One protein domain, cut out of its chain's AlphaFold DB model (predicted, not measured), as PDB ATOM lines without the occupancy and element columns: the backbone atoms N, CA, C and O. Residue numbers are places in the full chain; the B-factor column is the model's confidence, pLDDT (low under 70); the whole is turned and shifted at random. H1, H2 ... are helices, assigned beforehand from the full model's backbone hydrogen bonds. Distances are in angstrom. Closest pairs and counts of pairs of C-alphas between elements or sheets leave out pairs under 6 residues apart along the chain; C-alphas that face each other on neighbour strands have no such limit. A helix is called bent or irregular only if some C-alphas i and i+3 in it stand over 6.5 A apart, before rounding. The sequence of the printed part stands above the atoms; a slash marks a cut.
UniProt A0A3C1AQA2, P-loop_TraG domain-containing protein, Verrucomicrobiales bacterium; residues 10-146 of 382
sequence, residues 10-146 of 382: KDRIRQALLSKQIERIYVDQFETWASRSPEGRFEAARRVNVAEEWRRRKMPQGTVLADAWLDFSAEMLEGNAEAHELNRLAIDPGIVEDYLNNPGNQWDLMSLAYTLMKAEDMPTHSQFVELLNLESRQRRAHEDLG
ATOM      1  N   LYS A  10     391.365 173.640 224.173       86.50
ATOM      2  CA  LYS A  10     391.889 172.306 224.489       86.50
ATOM      3  C   LYS A  10     391.734 171.956 225.960       86.50
ATOM      4  O   LYS A  10     391.384 170.821 226.279       86.50
ATOM      5  N   ASP A  11     391.923 172.915 226.862       85.38
ATOM      6  CA  ASP A  11     391.679 172.688 228.287       85.38
ATOM      7  C   ASP A  11     390.199 172.400 228.569       85.38
ATOM      8  O   ASP A  11     389.887 171.469 229.313       85.38
ATOM      9  N   ARG A  12     389.272 173.103 227.904       89.00
ATOM     10  CA  ARG A  12     387.831 172.798 227.968       89.00
ATOM     11  C   ARG A  12     387.509 171.406 227.432       89.00
ATOM     12  O   ARG A  12     386.725 170.689 228.050       89.00
ATOM     13  N   ILE A  13     388.118 171.002 226.316       92.56
ATOM     14  CA  ILE A  13     387.941 169.658 225.749       92.56
ATOM     15  C   ILE A  13     388.441 168.600 226.735       92.56
ATOM     16  O   ILE A  13     387.713 167.658 227.039       92.56
ATOM     17  N   ARG A  14     389.639 168.768 227.299       93.12
ATOM     18  CA  ARG A  14     390.199 167.848 228.301       93.12
ATOM     19  C   ARG A  14     389.333 167.768 229.553       93.12
ATOM     20  O   ARG A  14     389.084 166.669 230.038       93.12
ATOM     21  N   GLN A  15     388.825 168.900 230.042       92.31
ATOM     22  CA  GLN A  15     387.874 168.932 231.154       92.31
ATOM     23  C   GLN A  15     386.583 168.177 230.824       92.31
ATOM     24  O   GLN A  15     386.116 167.396 231.651       92.31
ATOM     25  N   ALA A  16     386.029 168.351 229.622       94.44
ATOM     26  CA  ALA A  16     384.833 167.633 229.186       94.44
ATOM     27  C   ALA A  16     385.087 166.120 229.062       94.44
ATOM     28  O   ALA A  16     384.264 165.318 229.503       94.44
ATOM     29  N   LEU A  17     386.244 165.727 228.520       95.25
ATOM     30  CA  LEU A  17     386.664 164.327 228.436       95.25
ATOM     31  C   LEU A  17     386.796 163.708 229.829       95.25
ATOM     32  O   LEU A  17     386.198 162.666 230.074       95.25
ATOM     33  N   LEU A  18     387.521 164.354 230.747       95.25
ATOM     34  CA  LEU A  18     387.661 163.879 232.125       95.25
ATOM     35  C   LEU A  18     386.304 163.784 232.823       95.25
ATOM     36  O   LEU A  18     386.000 162.743 233.390       95.25
ATOM     37  N   SER A  19     385.466 164.821 232.728       95.56
ATOM     38  CA  SER A  19     384.145 164.850 233.374       95.56
ATOM     39  C   SER A  19     383.266 163.689 232.915       95.56
ATOM     40  O   SER A  19     382.703 162.986 233.748       95.56
ATOM     41  N   LYS A  20     383.227 163.421 231.603       95.50
ATOM     42  CA  LYS A  20     382.480 162.291 231.037       95.50
ATOM     43  C   LYS A  20     382.957 160.948 231.592       95.50
ATOM     44  O   LYS A  20     382.143 160.081 231.895       95.50
ATOM     45  N   GLN A  21     384.271 160.750 231.692       96.50
ATOM     46  CA  GLN A  21     384.820 159.479 232.167       96.50
ATOM     47  C   GLN A  21     384.684 159.329 233.687       96.50
ATOM     48  O   GLN A  21     384.489 158.216 234.166       96.50
ATOM     49  N   ILE A  22     384.736 160.435 234.438       96.06
ATOM     50  CA  ILE A  22     384.445 160.457 235.877       96.06
ATOM     51  C   ILE A  22     382.985 160.058 236.104       96.06
ATOM     52  O   ILE A  22     382.716 159.134 236.856       96.06
ATOM     53  N   GLU A  23     382.034 160.686 235.420       94.94
ATOM     54  CA  GLU A  23     380.623 160.292 235.507       94.94
ATOM     55  C   GLU A  23     380.434 158.800 235.216       94.94
ATOM     56  O   GLU A  23     379.799 158.088 235.992       94.94
ATOM     57  N   ARG A  24     381.072 158.302 234.154       95.19
ATOM     58  CA  ARG A  24     380.976 156.897 233.771       95.19
ATOM     59  C   ARG A  24     381.490 155.937 234.841       95.19
ATOM     60  O   ARG A  24     380.784 154.984 235.147       95.19
ATOM     61  N   ILE A  25     382.668 156.173 235.428       96.19
ATOM     62  CA  ILE A  25     383.176 155.272 236.475       96.19
ATOM     63  C   ILE A  25     382.262 155.264 237.707       96.19
ATOM     64  O   ILE A  25     382.054 154.209 238.297       96.19
ATOM     65  N   TYR A  26     381.670 156.406 238.071       95.75
ATOM     66  CA  TYR A  26     380.729 156.462 239.189       95.75
ATOM     67  C   TYR A  26     379.428 155.700 238.888       95.75
ATOM     68  O   TYR A  26     378.917 155.014 239.774       95.75
ATOM     69  N   VAL A  27     378.918 155.773 237.655       94.81
ATOM     70  CA  VAL A  27     377.748 154.991 237.223       94.81
ATOM     71  C   VAL A  27     378.070 153.495 237.200       94.81
ATOM     72  O   VAL A  27     377.352 152.710 237.813       94.81
ATOM     73  N   ASP A  28     379.175 153.096 236.568       95.06
ATOM     74  CA  ASP A  28     379.586 151.691 236.460       95.06
ATOM     75  C   ASP A  28     379.810 151.063 237.850       95.06
ATOM     76  O   ASP A  28     379.408 149.921 238.107       95.06
ATOM     77  N   GLN A  29     380.406 151.822 238.779       96.12
ATOM     78  CA  GLN A  29     380.612 151.386 240.159       96.12
ATOM     79  C   GLN A  29     379.287 151.258 240.921       96.12
ATOM     80  O   GLN A  29     379.081 150.269 241.627       96.12
ATOM     81  N   PHE A  30     378.363 152.207 240.744       95.50
ATOM     82  CA  PHE A  30     377.027 152.127 241.331       95.50
ATOM     83  C   PHE A  30     376.250 150.908 240.833       95.50
ATOM     84  O   PHE A  30     375.741 150.154 241.658       95.50
ATOM     85  N   GLU A  31     376.201 150.661 239.524       94.12
ATOM     86  CA  GLU A  31     375.503 149.500 238.955       94.12
ATOM     87  C   GLU A  31     376.123 148.180 239.439       94.12
ATOM     88  O   GLU A  31     375.424 147.234 239.824       94.12
ATOM     89  N   THR A  32     377.456 148.130 239.513       95.25
ATOM     90  CA  THR A  32     378.182 146.977 240.054       95.25
ATOM     91  C   THR A  32     377.818 146.728 241.518       95.25
ATOM     92  O   THR A  32     377.516 145.592 241.887       95.25
ATOM     93  N   TRP A  33     377.802 147.765 242.354       96.38
ATOM     94  CA  TRP A  33     377.409 147.653 243.758       96.38
ATOM     95  C   TRP A  33     375.928 147.277 243.913       96.38
ATOM     96  O   TRP A  33     375.600 146.354 244.659       96.38
ATOM     97  N   ALA A  34     375.038 147.922 243.160       93.81
ATOM     98  CA  ALA A  34     373.595 147.722 243.223       93.81
ATOM     99  C   ALA A  34     373.182 146.304 242.797       93.81
ATOM    100  O   ALA A  34     372.268 145.728 243.384       93.81
ATOM    101  N   SER A  35     373.881 145.711 241.821       94.25
ATOM    102  CA  SER A  35     373.660 144.315 241.415       94.25
ATOM    103  C   SER A  35     374.063 143.301 242.492       94.25
ATOM    104  O   SER A  35     373.452 142.239 242.605       94.25
ATOM    105  N   ARG A  36     375.071 143.631 243.311       95.56
ATOM    106  CA  ARG A  36     375.557 142.793 244.419       95.56
ATOM    107  C   ARG A  36     374.804 143.040 245.727       95.56
ATOM    108  O   ARG A  36     374.841 142.185 246.605       95.56
ATOM    109  N   SER A  37     374.132 144.184 245.854       93.75
ATOM    110  CA  SER A  37     373.411 144.609 247.056       93.75
ATOM    111  C   SER A  37     371.990 145.104 246.732       93.75
ATOM    112  O   SER A  37     371.726 146.309 246.783       93.75
ATOM    113  N   PRO A  38     371.039 144.197 246.420       92.31
ATOM    114  CA  PRO A  38     369.647 144.578 246.161       92.31
ATOM    115  C   PRO A  38     368.992 145.298 247.348       92.31
ATOM    116  O   PRO A  38     368.283 146.286 247.161       92.31
ATOM    117  N   GLU A  39     369.279 144.852 248.575       92.94
ATOM    118  CA  GLU A  39     368.800 145.504 249.802       92.94
ATOM    119  C   GLU A  39     369.391 146.908 249.966       92.94
ATOM    120  O   GLU A  39     368.672 147.847 250.302       92.94
ATOM    121  N   GLY A  40     370.684 147.085 249.666       93.50
ATOM    122  CA  GLY A  40     371.329 148.396 249.684       93.50
ATOM    123  C   GLY A  40     370.737 149.346 248.643       93.50
ATOM    124  O   GLY A  40     370.509 150.516 248.940       93.50
ATOM    125  N   ARG A  41     370.428 148.847 247.441       92.75
ATOM    126  CA  ARG A  41     369.752 149.627 246.393       92.75
ATOM    127  C   ARG A  41     368.360 150.083 246.839       92.75
ATOM    128  O   ARG A  41     368.000 151.238 246.623       92.75
ATOM    129  N   PHE A  42     367.597 149.200 247.484       92.69
ATOM    130  CA  PHE A  42     366.298 149.544 248.066       92.69
ATOM    131  C   PHE A  42     366.441 150.601 249.173       92.69
ATOM    132  O   PHE A  42     365.726 151.603 249.173       92.69
ATOM    133  N   GLU A  43     367.403 150.427 250.080       93.81
ATOM    134  CA  GLU A  43     367.683 151.396 251.142       93.81
ATOM    135  C   GLU A  43     368.125 152.755 250.578       93.81
ATOM    136  O   GLU A  43     367.724 153.791 251.103       93.81
ATOM    137  N   ALA A  44     368.880 152.792 249.477       94.62
ATOM    138  CA  ALA A  44     369.237 154.039 248.801       94.62
ATOM    139  C   ALA A  44     367.989 154.796 248.317       94.62
ATOM    140  O   ALA A  44     367.849 155.983 248.602       94.62
ATOM    141  N   ALA A  45     367.049 154.108 247.659       93.69
ATOM    142  CA  ALA A  45     365.780 154.700 247.226       93.69
ATOM    143  C   ALA A  45     364.950 155.200 248.418       93.69
ATOM    144  O   ALA A  45     364.393 156.300 248.394       93.69
ATOM    145  N   ARG A  46     364.944 154.436 249.514       93.31
ATOM    146  CA  ARG A  46     364.350 154.857 250.784       93.31
ATOM    147  C   ARG A  46     364.993 156.142 251.323       93.31
ATOM    148  O   ARG A  46     364.266 157.050 251.726       93.31
ATOM    149  N   ARG A  47     366.325 156.260 251.305       94.31
ATOM    150  CA  ARG A  47     367.028 157.489 251.714       94.31
ATOM    151  C   ARG A  47     366.655 158.681 250.834       94.31
ATOM    152  O   ARG A  47     366.535 159.779 251.373       94.31
ATOM    153  N   VAL A  48     366.410 158.478 249.532       94.69
ATOM    154  CA  VAL A  48     365.982 159.563 248.623       94.69
ATOM    155  C   VAL A  48     364.635 160.101 249.074       94.69
ATOM    156  O   VAL A  48     364.504 161.298 249.314       94.69
ATOM    157  N   ASN A  49     363.670 159.210 249.293       93.56
ATOM    158  CA  ASN A  49     362.349 159.590 249.781       93.56
ATOM    159  C   ASN A  49     362.412 160.331 251.129       93.56
ATOM    160  O   ASN A  49     361.750 161.348 251.318       93.56
ATOM    161  N   VAL A  50     363.230 159.844 252.067       94.69
ATOM    162  CA  VAL A  50     363.407 160.484 253.381       94.69
ATOM    163  C   VAL A  50     364.005 161.884 253.243       94.69
ATOM    164  O   VAL A  50     363.496 162.826 253.849       94.69
ATOM    165  N   ALA A  51     365.056 162.041 252.436       94.75
ATOM    166  CA  ALA A  51     365.682 163.335 252.191       94.75
ATOM    167  C   ALA A  51     364.717 164.318 251.509       94.75
ATOM    168  O   ALA A  51     364.666 165.489 251.888       94.75
ATOM    169  N   GLU A  52     363.918 163.849 250.549       93.06
ATOM    170  CA  GLU A  52     362.897 164.651 249.871       93.06
ATOM    171  C   GLU A  52     361.778 165.099 250.809       93.06
ATOM    172  O   GLU A  52     361.391 166.271 250.828       93.06
ATOM    173  N   GLU A  53     361.288 164.193 251.649       93.69
ATOM    174  CA  GLU A  53     360.238 164.517 252.603       93.69
ATOM    175  C   GLU A  53     360.742 165.473 253.690       93.69
ATOM    176  O   GLU A  53     360.050 166.432 254.043       93.69
ATOM    177  N   TRP A  54     361.975 165.280 254.167       95.56
ATOM    178  CA  TRP A  54     362.629 166.221 255.075       95.56
ATOM    179  C   TRP A  54     362.772 167.603 254.434       95.56
ATOM    180  O   TRP A  54     362.384 168.618 255.025       95.56
ATOM    181  N   ARG A  55     363.246 167.644 253.181       95.25
ATOM    182  CA  ARG A  55     363.371 168.871 252.392       95.25
ATOM    183  C   ARG A  55     362.040 169.609 252.303       95.25
ATOM    184  O   ARG A  55     361.990 170.797 252.603       95.25
ATOM    185  N   ARG A  56     360.967 168.905 251.935       93.56
ATOM    186  CA  ARG A  56     359.621 169.470 251.768       93.56
ATOM    187  C   ARG A  56     359.058 170.047 253.067       93.56
ATOM    188  O   ARG A  56     358.375 171.067 253.028       93.56
ATOM    189  N   ARG A  57     359.326 169.400 254.204       93.81
ATOM    190  CA  ARG A  57     358.796 169.809 255.515       93.81
ATOM    191  C   ARG A  57     359.574 170.950 256.164       93.81
ATOM    192  O   ARG A  57     358.969 171.755 256.869       93.81
ATOM    193  N   LYS A  58     360.900 170.992 255.994       92.44
ATOM    194  CA  LYS A  58     361.790 171.821 256.832       92.44
ATOM    195  C   LYS A  58     362.670 172.797 256.071       92.44
ATOM    196  O   LYS A  58     363.095 173.793 256.653       92.44
ATOM    197  N   MET A  59     362.963 172.527 254.803       91.69
ATOM    198  CA  MET A  59     363.989 173.265 254.075       91.69
ATOM    199  C   MET A  59     363.370 174.295 253.120       91.69
ATOM    200  O   MET A  59     362.285 174.078 252.579       91.69
ATOM    201  N   PRO A  60     364.051 175.429 252.866       90.81
ATOM    202  CA  PRO A  60     363.610 176.397 251.868       90.81
ATOM    203  C   PRO A  60     363.498 175.788 250.465       90.81
ATOM    204  O   PRO A  60     364.241 174.866 250.105       90.81
ATOM    205  N   GLN A  61     362.625 176.367 249.635       87.00
ATOM    206  CA  GLN A  61     362.542 176.017 248.216       87.00
ATOM    207  C   GLN A  61     363.900 176.201 247.522       87.00
ATOM    208  O   GLN A  61     364.610 177.175 247.769       87.00
ATOM    209  N   GLY A  62     364.258 175.251 246.655       86.56
ATOM    210  CA  GLY A  62     365.542 175.235 245.944       86.56
ATOM    211  C   GLY A  62     366.697 174.568 246.701       86.56
ATOM    212  O   GLY A  62     367.796 174.490 246.159       86.56
ATOM    213  N   THR A  63     366.473 174.056 247.917       90.75
ATOM    214  CA  THR A  63     367.473 173.237 248.624       90.75
ATOM    215  C   THR A  63     367.789 171.971 247.816       90.75
ATOM    216  O   THR A  63     366.884 171.287 247.337       90.75
ATOM    217  N   VAL A  64     369.068 171.638 247.658       91.88
ATOM    218  CA  VAL A  64     369.495 170.409 246.968       91.88
ATOM    219  C   VAL A  64     369.367 169.188 247.882       91.88
ATOM    220  O   VAL A  64     369.460 169.315 249.103       91.88
ATOM    221  N   LEU A  65     369.184 167.996 247.305       91.88
ATOM    222  CA  LEU A  65     368.961 166.762 248.068       91.88
ATOM    223  C   LEU A  65     370.090 166.467 249.067       91.88
ATOM    224  O   LEU A  65     369.825 166.109 250.210       91.88
ATOM    225  N   ALA A  66     371.346 166.688 248.666       89.31
ATOM    226  CA  ALA A  66     372.509 166.478 249.528       89.31
ATOM    227  C   ALA A  66     372.466 167.340 250.804       89.31
ATOM    228  O   ALA A  66     372.751 166.843 251.890       89.31
ATOM    229  N   ASP A  67     372.063 168.611 250.695       89.50
ATOM    230  CA  ASP A  67     371.928 169.503 251.854       89.50
ATOM    231  C   ASP A  67     370.782 169.050 252.769       89.50
ATOM    232  O   ASP A  67     370.917 169.102 253.991       89.50
ATOM    233  N   ALA A  68     369.674 168.571 252.192       94.12
ATOM    234  CA  ALA A  68     368.557 168.025 252.957       94.12
ATOM    235  C   ALA A  68     368.935 166.731 253.691       94.12
ATOM    236  O   ALA A  68     368.598 166.576 254.861       94.12
ATOM    237  N   TRP A  69     369.680 165.833 253.040       94.50
ATOM    238  CA  TRP A  69     370.169 164.601 253.658       94.50
ATOM    239  C   TRP A  69     371.167 164.871 254.788       94.50
ATOM    240  O   TRP A  69     371.099 164.225 255.833       94.50
ATOM    241  N   LEU A  70     372.072 165.838 254.613       91.00
ATOM    242  CA  LEU A  70     373.010 166.247 255.663       91.00
ATOM    243  C   LEU A  70     372.285 166.843 256.872       91.00
ATOM    244  O   LEU A  70     372.620 166.511 258.007       91.00
ATOM    245  N   ASP A  71     371.291 167.700 256.635       91.38
ATOM    246  CA  ASP A  71     370.473 168.293 257.694       91.38
ATOM    247  C   ASP A  71     369.679 167.217 258.452       91.38
ATOM    248  O   ASP A  71     369.804 167.107 259.669       91.38
ATOM    249  N   PHE A  72     368.984 166.335 257.726       94.44
ATOM    250  CA  PHE A  72     368.289 165.181 258.297       94.44
ATOM    251  C   PHE A  72     369.223 164.281 259.120       94.44
ATOM    252  O   PHE A  72     368.894 163.897 260.242       94.44
ATOM    253  N   SER A  73     370.405 163.957 258.587       92.94
ATOM    254  CA  SER A  73     371.384 163.100 259.267       92.94
ATOM    255  C   SER A  73     371.898 163.741 260.558       92.94
ATOM    256  O   SER A  73     372.064 163.052 261.564       92.94
ATOM    257  N   ALA A  74     372.121 165.057 260.556       90.75
ATOM    258  CA  ALA A  74     372.512 165.787 261.755       90.75
ATOM    259  C   ALA A  74     371.405 165.756 262.821       90.75
ATOM    260  O   ALA A  74     371.690 165.477 263.981       90.75
ATOM    261  N   GLU A  75     370.149 165.967 262.431       93.00
ATOM    262  CA  GLU A  75     368.994 165.941 263.339       93.00
ATOM    263  C   GLU A  75     368.731 164.533 263.899       93.00
ATOM    264  O   GLU A  75     368.406 164.380 265.076       93.00
ATOM    265  N   MET A  76     368.962 163.487 263.097       93.75
ATOM    266  CA  MET A  76     368.967 162.093 263.556       93.75
ATOM    267  C   MET A  76     370.035 161.840 264.627       93.75
ATOM    268  O   MET A  76     369.760 161.184 265.629       93.75
ATOM    269  N   LEU A  77     371.253 162.360 264.439       91.31
ATOM    270  CA  LEU A  77     372.330 162.241 265.431       91.31
ATOM    271  C   LEU A  77     372.037 163.038 266.709       91.31
ATOM    272  O   LEU A  77     372.467 162.645 267.792       91.31
ATOM    273  N   GLU A  78     371.311 164.146 266.589       90.94
ATOM    274  CA  GLU A  78     370.908 164.997 267.713       90.94
ATOM    275  C   GLU A  78     369.653 164.487 268.444       90.94
ATOM    276  O   GLU A  78     369.244 165.075 269.446       90.94
ATOM    277  N   GLY A  79     369.069 163.366 268.006       92.12
ATOM    278  CA  GLY A  79     367.925 162.743 268.669       92.12
ATOM    279  C   GLY A  79     366.590 163.433 268.384       92.12
ATOM    280  O   GLY A  79     365.661 163.333 269.189       92.12
ATOM    281  N   ASN A  80     366.471 164.148 267.262       93.38
ATOM    282  CA  ASN A  80     365.241 164.831 266.877       93.38
ATOM    283  C   ASN A  80     364.095 163.825 266.660       93.38
ATOM    284  O   ASN A  80     364.176 162.929 265.817       93.38
ATOM    285  N   ALA A  81     363.002 163.988 267.412       94.25
ATOM    286  CA  ALA A  81     361.870 163.062 267.389       94.25
ATOM    287  C   ALA A  81     361.223 162.936 265.999       94.25
ATOM    288  O   ALA A  81     360.920 161.826 265.572       94.25
ATOM    289  N   GLU A  82     361.064 164.046 265.274       93.12
ATOM    290  CA  GLU A  82     360.453 164.056 263.942       93.12
ATOM    291  C   GLU A  82     361.353 163.377 262.906       93.12
ATOM    292  O   GLU A  82     360.861 162.618 262.073       93.12
ATOM    293  N   ALA A  83     362.672 163.581 262.989       93.88
ATOM    294  CA  ALA A  83     363.626 162.875 262.136       93.88
ATOM    295  C   ALA A  83     363.563 161.356 262.388       93.88
ATOM    296  O   ALA A  83     363.462 160.568 261.446       93.88
ATOM    297  N   HIS A  84     363.520 160.933 263.657       94.81
ATOM    298  CA  HIS A  84     363.376 159.523 264.027       94.81
ATOM    299  C   HIS A  84     362.026 158.915 263.638       94.81
ATOM    300  O   HIS A  84     361.958 157.719 263.350       94.81
ATOM    301  N   GLU A  85     360.939 159.684 263.677       93.69
ATOM    302  CA  GLU A  85     359.642 159.246 263.161       93.69
ATOM    303  C   GLU A  85     359.687 159.085 261.647       93.69
ATOM    304  O   GLU A  85     359.362 158.005 261.163       93.69
ATOM    305  N   LEU A  86     360.180 160.087 260.915       93.06
ATOM    306  CA  LEU A  86     360.331 160.025 259.462       93.06
ATOM    307  C   LEU A  86     361.194 158.830 259.032       93.06
ATOM    308  O   LEU A  86     360.832 158.111 258.106       93.06
ATOM    309  N   ASN A  87     362.285 158.559 259.750       92.31
ATOM    310  CA  ASN A  87     363.121 157.388 259.504       92.31
ATOM    311  C   ASN A  87     362.384 156.061 259.781       92.31
ATOM    312  O   ASN A  87     362.714 155.040 259.194       92.31
ATOM    313  N   ARG A  88     361.401 156.020 260.680       90.50
ATOM    314  CA  ARG A  88     360.651 154.786 260.979       90.50
ATOM    315  C   ARG A  88     359.432 154.583 260.087       90.50
ATOM    316  O   ARG A  88     358.863 153.492 260.113       90.50
ATOM    317  N   LEU A  89     359.021 155.595 259.325       85.06
ATOM    318  CA  LEU A  89     357.880 155.473 258.427       85.06
ATOM    319  C   LEU A  89     358.151 154.399 257.369       85.06
ATOM    320  O   LEU A  89     359.175 154.413 256.683       85.06
ATOM    321  N   ALA A  90     357.202 153.471 257.249       79.62
ATOM    322  CA  ALA A  90     357.168 152.540 256.138       79.62
ATOM    323  C   ALA A  90     356.970 153.337 254.845       79.62
ATOM    324  O   ALA A  90     356.121 154.227 254.778       79.62
ATOM    325  N   ILE A  91     357.776 153.024 253.838       83.25
ATOM    326  CA  ILE A  91     357.683 153.666 252.533       83.25
ATOM    327  C   ILE A  91     356.770 152.821 251.663       83.25
ATOM    328  O   ILE A  91     356.872 151.593 251.667       83.25
ATOM    329  N   ASP A  92     355.880 153.494 250.941       84.56
ATOM    330  CA  ASP A  92     355.050 152.862 249.925       84.56
ATOM    331  C   ASP A  92     355.953 152.165 248.887       84.56
ATOM    332  O   ASP A  92     356.794 152.835 248.273       84.56
ATOM    333  N   PRO A  93     355.806 150.844 248.678       84.00
ATOM    334  CA  PRO A  93     356.555 150.120 247.659       84.00
ATOM    335  C   PRO A  93     356.476 150.765 246.270       84.00
ATOM    336  O   PRO A  93     357.479 150.765 245.562       84.00
ATOM    337  N   GLY A  94     355.343 151.382 245.909       86.00
ATOM    338  CA  GLY A  94     355.185 152.068 244.623       86.00
ATOM    339  C   GLY A  94     356.120 153.271 244.468       86.00
ATOM    340  O   GLY A  94     356.734 153.447 243.422       86.00
ATOM    341  N   ILE A  95     356.328 154.047 245.538       84.25
ATOM    342  CA  ILE A  95     357.274 155.177 245.537       84.25
ATOM    343  C   ILE A  95     358.711 154.674 245.366       84.25
ATOM    344  O   ILE A  95     359.518 155.287 244.667       84.25
ATOM    345  N   VAL A  96     359.050 153.550 246.002       84.56
ATOM    346  CA  VAL A  96     360.382 152.955 245.850       84.56
ATOM    347  C   VAL A  96     360.591 152.467 244.419       84.56
ATOM    348  O   VAL A  96     361.633 152.752 243.831       84.56
ATOM    349  N   GLU A  97     359.606 151.786 243.834       86.69
ATOM    350  CA  GLU A  97     359.656 151.366 242.431       86.69
ATOM    351  C   GLU A  97     359.815 152.557 241.477       86.69
ATOM    352  O   GLU A  97     360.628 152.483 240.552       86.69
ATOM    353  N   ASP A  98     359.138 153.678 241.736       87.56
ATOM    354  CA  ASP A  98     359.297 154.910 240.960       87.56
ATOM    355  C   ASP A  98     360.733 155.452 241.031       87.56
ATOM    356  O   ASP A  98     361.316 155.817 240.007       87.56
ATOM    357  N   TYR A  99     361.358 155.472 242.214       86.69
ATOM    358  CA  TYR A  99     362.762 155.878 242.350       86.69
ATOM    359  C   TYR A  99     363.728 154.934 241.633       86.69
ATOM    360  O   TYR A  99     364.719 155.391 241.065       86.69
ATOM    361  N   LEU A 100     363.449 153.633 241.649       86.00
ATOM    362  CA  LEU A 100     364.321 152.620 241.058       86.00
ATOM    363  C   LEU A 100     364.245 152.569 239.529       86.00
ATOM    364  O   LEU A 100     365.242 152.204 238.902       86.00
ATOM    365  N   ASN A 101     363.087 152.905 238.952       86.50
ATOM    366  CA  ASN A 101     362.805 152.733 237.526       86.50
ATOM    367  C   ASN A 101     362.763 154.048 236.731       86.50
ATOM    368  O   ASN A 101     362.819 154.006 235.502       86.50
ATOM    369  N   ASN A 102     362.669 155.211 237.386       87.19
ATOM    370  CA  ASN A 102     362.648 156.505 236.704       87.19
ATOM    371  C   ASN A 102     364.077 157.012 236.411       87.19
ATOM    372  O   ASN A 102     364.806 157.345 237.350       87.19
ATOM    373  N   PRO A 103     364.467 157.188 235.131       83.31
ATOM    374  CA  PRO A 103     365.787 157.711 234.768       83.31
ATOM    375  C   PRO A 103     366.089 159.098 235.351       83.31
ATOM    376  O   PRO A 103     367.246 159.416 235.616       83.31
ATOM    377  N   GLY A 104     365.063 159.921 235.594       85.31
ATOM    378  CA  GLY A 104     365.223 161.242 236.207       85.31
ATOM    379  C   GLY A 104     365.759 161.197 237.641       85.31
ATOM    380  O   GLY A 104     366.371 162.163 238.084       85.31
ATOM    381  N   ASN A 105     365.591 160.069 238.338       86.75
ATOM    382  CA  ASN A 105     366.012 159.880 239.726       86.75
ATOM    383  C   ASN A 105     367.387 159.209 239.857       86.75
ATOM    384  O   ASN A 105     367.890 159.063 240.971       86.75
ATOM    385  N   GLN A 106     368.007 158.793 238.746       87.06
ATOM    386  CA  GLN A 106     369.228 157.981 238.762       87.06
ATOM    387  C   GLN A 106     370.370 158.655 239.540       87.06
ATOM    388  O   GLN A 106     371.062 157.999 240.315       87.06
ATOM    389  N   TRP A 107     370.533 159.971 239.385       90.94
ATOM    390  CA  TRP A 107     371.569 160.741 240.073       90.94
ATOM    391  C   TRP A 107     371.360 160.837 241.580       90.94
ATOM    392  O   TRP A 107     372.316 160.684 242.342       90.94
ATOM    393  N   ASP A 108     370.125 161.060 242.014       92.94
ATOM    394  CA  ASP A 108     369.774 161.153 243.430       92.94
ATOM    395  C   ASP A 108     369.883 159.785 244.110       92.94
ATOM    396  O   ASP A 108     370.491 159.662 245.179       92.94
ATOM    397  N   LEU A 109     369.388 158.736 243.442       93.88
ATOM    398  CA  LEU A 109     369.523 157.351 243.884       93.88
ATOM    399  C   LEU A 109     370.995 156.963 244.034       93.88
ATOM    400  O   LEU A 109     371.392 156.448 245.079       93.88
ATOM    401  N   MET A 110     371.809 157.242 243.015       94.12
ATOM    402  CA  MET A 110     373.240 156.960 243.043       94.12
ATOM    403  C   MET A 110     373.934 157.748 244.160       94.12
ATOM    404  O   MET A 110     374.692 157.170 244.938       94.12
ATOM    405  N   SER A 111     373.645 159.043 244.292       93.38
ATOM    406  CA  SER A 111     374.250 159.897 245.320       93.38
ATOM    407  C   SER A 111     373.995 159.371 246.731       93.38
ATOM    408  O   SER A 111     374.912 159.351 247.552       93.38
ATOM    409  N   LEU A 112     372.780 158.894 247.020       95.00
ATOM    410  CA  LEU A 112     372.476 158.304 248.323       95.00
ATOM    411  C   LEU A 112     372.930 156.851 248.455       95.00
ATOM    412  O   LEU A 112     373.269 156.437 249.562       95.00
ATOM    413  N   ALA A 113     373.059 156.097 247.366       95.50
ATOM    414  CA  ALA A 113     373.724 154.797 247.390       95.50
ATOM    415  C   ALA A 113     375.194 154.915 247.818       95.50
ATOM    416  O   ALA A 113     375.654 154.134 248.648       95.50
ATOM    417  N   TYR A 114     375.910 155.951 247.371       95.06
ATOM    418  CA  TYR A 114     377.278 156.224 247.832       95.06
ATOM    419  C   TYR A 114     377.377 156.491 249.342       95.06
ATOM    420  O   TYR A 114     378.435 156.297 249.930       95.06
ATOM    421  N   THR A 115     376.280 156.852 250.014       93.50
ATOM    422  CA  THR A 115     376.251 156.977 251.486       93.50
ATOM    423  C   THR A 115     376.090 155.634 252.219       93.50
ATOM    424  O   THR A 115     376.090 155.602 253.452       93.50
ATOM    425  N   LEU A 116     375.902 154.536 251.480       94.94
ATOM    426  CA  LEU A 116     375.757 153.161 251.977       94.94
ATOM    427  C   LEU A 116     376.952 152.267 251.626       94.94
ATOM    428  O   LEU A 116     377.131 151.218 252.244       94.94
ATOM    429  N   MET A 117     377.737 152.652 250.621       95.12
ATOM    430  CA  MET A 117     378.911 151.907 250.179       95.12
ATOM    431  C   MET A 117     379.997 151.892 251.253       95.12
ATOM    432  O   MET A 117     380.210 152.881 251.961       95.12
ATOM    433  N   LYS A 118     380.714 150.771 251.359       93.19
ATOM    434  CA  LYS A 118     381.924 150.714 252.181       93.19
ATOM    435  C   LYS A 118     383.063 151.434 251.469       93.19
ATOM    436  O   LYS A 118     383.003 151.675 250.266       93.19
ATOM    437  N   ALA A 119     384.127 151.752 252.199       91.44
ATOM    438  CA  ALA A 119     385.271 152.444 251.617       91.44
ATOM    439  C   ALA A 119     385.948 151.621 250.503       91.44
ATOM    440  O   ALA A 119     386.478 152.192 249.556       91.44
ATOM    441  N   GLU A 120     385.882 150.290 250.580       92.00
ATOM    442  CA  GLU A 120     386.404 149.363 249.569       92.00
ATOM    443  C   GLU A 120     385.536 149.293 248.304       92.00
ATOM    444  O   GLU A 120     386.018 148.867 247.256       92.00
ATOM    445  N   ASP A 121     384.267 149.699 248.400       92.69
ATOM    446  CA  ASP A 121     383.323 149.735 247.280       92.69
ATOM    447  C   ASP A 121     383.394 151.065 246.507       92.69
ATOM    448  O   ASP A 121     382.700 151.232 245.505       92.69
ATOM    449  N   MET A 122     384.200 152.030 246.961       93.38
ATOM    450  CA  MET A 122     384.360 153.324 246.297       93.38
ATOM    451  C   MET A 122     385.233 153.196 245.039       93.38
ATOM    452  O   MET A 122     386.189 152.415 245.037       93.38
ATOM    453  N   PRO A 123     384.961 153.982 243.978       94.56
ATOM    454  CA  PRO A 123     385.812 153.986 242.798       94.56
ATOM    455  C   PRO A 123     387.209 154.511 243.149       94.56
ATOM    456  O   PRO A 123     387.357 155.480 243.897       94.56
ATOM    457  N   THR A 124     388.243 153.888 242.588       95.19
ATOM    458  CA  THR A 124     389.643 154.247 242.839       95.19
ATOM    459  C   THR A 124     390.281 154.959 241.651       95.19
ATOM    460  O   THR A 124     389.829 154.860 240.506       95.19
ATOM    461  N   HIS A 125     391.384 155.668 241.904       96.06
ATOM    462  CA  HIS A 125     392.111 156.365 240.843       96.06
ATOM    463  C   HIS A 125     392.715 155.386 239.823       96.06
ATOM    464  O   HIS A 125     392.625 155.631 238.624       96.06
ATOM    465  N   SER A 126     393.233 154.231 240.257       96.56
ATOM    466  CA  SER A 126     393.705 153.177 239.342       96.56
ATOM    467  C   SER A 126     392.597 152.671 238.424       96.56
ATOM    468  O   SER A 126     392.835 152.478 237.233       96.56
ATOM    469  N   GLN A 127     391.380 152.472 238.946       96.25
ATOM    470  CA  GLN A 127     390.240 152.068 238.117       96.25
ATOM    471  C   GLN A 127     389.911 153.143 237.076       96.25
ATOM    472  O   GLN A 127     389.631 152.817 235.922       96.25
ATOM    473  N   PHE A 128     390.002 154.421 237.451       97.31
ATOM    474  CA  PHE A 128     389.806 155.532 236.523       97.31
ATOM    475  C   PHE A 128     390.883 155.580 235.430       97.31
ATOM    476  O   PHE A 128     390.561 155.739 234.253       97.31
ATOM    477  N   VAL A 129     392.155 155.385 235.782       97.12
ATOM    478  CA  VAL A 129     393.257 155.327 234.807       97.12
ATOM    479  C   VAL A 129     393.099 154.134 233.859       97.12
ATOM    480  O   VAL A 129     393.316 154.290 232.655       97.12
ATOM    481  N   GLU A 130     392.657 152.973 234.350       96.38
ATOM    482  CA  GLU A 130     392.374 151.817 233.493       96.38
ATOM    483  C   GLU A 130     391.188 152.082 232.556       96.38
ATOM    484  O   GLU A 130     391.265 151.773 231.368       96.38
ATOM    485  N   LEU A 131     390.126 152.740 233.037       96.81
ATOM    486  CA  LEU A 131     389.027 153.185 232.178       96.81
ATOM    487  C   LEU A 131     389.545 154.094 231.055       96.81
ATOM    488  O   LEU A 131     389.249 153.851 229.886       96.81
ATOM    489  N   LEU A 132     390.376 155.094 231.369       96.88
ATOM    490  CA  LEU A 132     390.988 155.952 230.347       96.88
ATOM    491  C   LEU A 132     391.848 155.151 229.359       96.88
ATOM    492  O   LEU A 132     391.818 155.425 228.158       96.88
ATOM    493  N   ASN A 133     392.592 154.149 229.834       96.06
ATOM    494  CA  ASN A 133     393.378 153.258 228.984       96.06
ATOM    495  C   ASN A 133     392.487 152.480 228.002       96.06
ATOM    496  O   ASN A 133     392.778 152.475 226.804       96.06
ATOM    497  N   LEU A 134     391.386 151.886 228.469       95.88
ATOM    498  CA  LEU A 134     390.427 151.179 227.615       95.88
ATOM    499  C   LEU A 134     389.768 152.117 226.597       95.88
ATOM    500  O   LEU A 134     389.719 151.808 225.404       95.88
ATOM    501  N   GLU A 135     389.319 153.290 227.042       95.00
ATOM    502  CA  GLU A 135     388.658 154.280 226.191       95.00
ATOM    503  C   GLU A 135     389.609 154.850 225.137       95.00
ATOM    504  O   GLU A 135     389.216 155.010 223.983       95.00
ATOM    505  N   SER A 136     390.880 155.081 225.484       95.25
ATOM    506  CA  SER A 136     391.887 155.604 224.550       95.25
ATOM    507  C   SER A 136     392.193 154.662 223.376       95.25
ATOM    508  O   SER A 136     392.683 155.109 222.342       95.25
ATOM    509  N   ARG A 137     391.894 153.360 223.509       94.38
ATOM    510  CA  ARG A 137     392.135 152.335 222.475       94.38
ATOM    511  C   ARG A 137     390.957 152.137 221.524       94.38
ATOM    512  O   ARG A 137     391.067 151.370 220.566       94.38
ATOM    513  N   GLN A 138     389.821 152.787 221.772       94.06
ATOM    514  CA  GLN A 138     388.670 152.677 220.884       94.06
ATOM    515  C   GLN A 138     388.958 153.323 219.523       94.06
ATOM    516  O   GLN A 138     389.642 154.335 219.417       94.06
ATOM    517  N   ARG A 139     388.355 152.783 218.455       89.00
ATOM    518  CA  ARG A 139     388.592 153.228 217.065       89.00
ATOM    519  C   ARG A 139     388.301 154.718 216.814       89.00
ATOM    520  O   ARG A 139     388.806 155.274 215.847       89.00
ATOM    521  N   ARG A 140     387.454 155.343 217.638       91.00
ATOM    522  CA  ARG A 140     387.070 156.766 217.563       91.00
ATOM    523  C   ARG A 140     387.407 157.525 218.852       91.00
ATOM    524  O   ARG A 140     386.739 158.503 219.176       91.00
ATOM    525  N   ALA A 141     388.386 157.039 219.612       91.31
ATOM    526  CA  ALA A 141     388.835 157.705 220.824       91.31
ATOM    527  C   ALA A 141     389.402 159.090 220.501       91.31
ATOM    528  O   ALA A 141     390.066 159.283 219.482       91.31
ATOM    529  N   HIS A 142     389.157 160.052 221.389       93.75
ATOM    530  CA  HIS A 142     389.820 161.344 221.304       93.75
ATOM    531  C   HIS A 142     391.303 161.180 221.660       93.75
ATOM    532  O   HIS A 142     391.626 160.527 222.653       93.75
ATOM    533  N   GLU A 143     392.198 161.794 220.885       90.50
ATOM    534  CA  GLU A 143     393.654 161.632 221.030       90.50
ATOM    535  C   GLU A 143     394.174 162.004 222.431       90.50
ATOM    536  O   GLU A 143     395.031 161.317 222.988       90.50
ATOM    537  N   ASP A 144     393.586 163.033 223.052       94.06
ATOM    538  CA  ASP A 144     393.961 163.475 224.400       94.06
ATOM    539  C   ASP A 144     393.685 162.428 225.499       94.06
ATOM    540  O   ASP A 144     394.292 162.525 226.561       94.06
ATOM    541  N   LEU A 145     392.834 161.410 225.291       94.81
ATOM    542  CA  LEU A 145     392.578 160.389 226.324       94.81
ATOM    543  C   LEU A 145     393.848 159.608 226.687       94.81
ATOM    544  O   LEU A 145     394.091 159.338 227.861       94.81
ATOM    545  N   GLY A 146     394.684 159.294 225.690       94.00
ATOM    546  CA  GLY A 146     395.967 158.631 225.923       94.00
ATOM    547  C   GLY A 146     396.941 159.518 226.701       94.00
ATOM    548  O   GLY A 146     397.609 159.046 227.620       94.00
TER     549      GLY A 146
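AT A GLANCE: This is residues 10 to 146 of the 382 residues of the protein "P-loop_TraG domain-containing protein" of Verrucomicrobiales bacterium (UniProt A0A3C1AQA2). Two long helices, H1 and H2, make an open V with its corner at residue 37, and H6 crosses between its two arms. H3, H4 and H5 pack on the H2 arm, while H7 alone packs on the far side of the V, on residues 21 to 25 of the H1 arm. The printed part has 137 residues with seven named helices, H1 to H7 in order, and no named strand; the class is all helix, and the helix packing is mostly crossed. The whole is loose, with a radius of gyration of the C-alphas of 18.1 A, and elongated, spanning 56 by 32 by 27 A.

HOW THE PARTS SIT: H1, residues 10 to 36, and H2, residues 38 to 58, are close but not clearly touching, at a steep tilt of 65 degrees, opposite ways; their closest C-alphas, of Ala 34 and Arg 41, are 5.3 A apart. H2 is the hub, touching four helices. Its residues 48 to 55 touch H3, residues 65 to 77, about perpendicular at 90 degrees, the closest C-alphas being those of Ala 51 and Trp 69 at 4.9 A. H4, residues 81 to 88, touches H2 at a shallow tilt of 31 degrees, opposite ways, closest at the C-alphas of Val 50 and Leu 86, 6.8 A. H5, residues 93 to 101, touches H2 about perpendicular at 75 degrees, closest at the C-alphas of Ala 45 and Val 96, 5.8 A. H6, residues 103 to 113, touches H2 at 82 degrees, about perpendicular, with the C-alphas of Ala 44 and Ala 113 closest at 4.8 A. H6 and H1 only just touch, with 3 pairs of C-alphas within 8 A, the closest being Phe 30 and Met 110 at 6.4 A. H7, residues 125 to 136, touches H1 at a steep tilt of 66 degrees, opposite ways, closest at the C-alphas of Ile 25 and Phe 128, 6.6 A; H2 and H7 are apart. Every O i to N i+4 pair is within hydrogen-bond range in H1, H2, H3, H4, H5 and H7, and 5 of 7 are in H6.

IN THESE COORDINATES: H1 begins at C-alpha 10, (391.889, 172.306, 224.489), and is 39.2 A long; H2 is 30.3 A long and ends at C-alpha 58, (361.790, 171.821, 256.832). H3 is 18.3 A long, H4 10.5 A, H5 12.2 A and H6 15.2 A. H6 is irregular, with C-alphas 104 and 107 7.4 A apart. H7, 16.3 A long, ends at C-alpha 136, (391.887, 155.604, 224.550).

THE WHOLE: The C-alphas of Ala 81 and Arg 139 are farthest apart, 57.8 A. The printed part has no cut. The link from H6 to H7, 11 residues, is long. Mean pLDDT of the printed part is 92.4, and no printed residue is under 70.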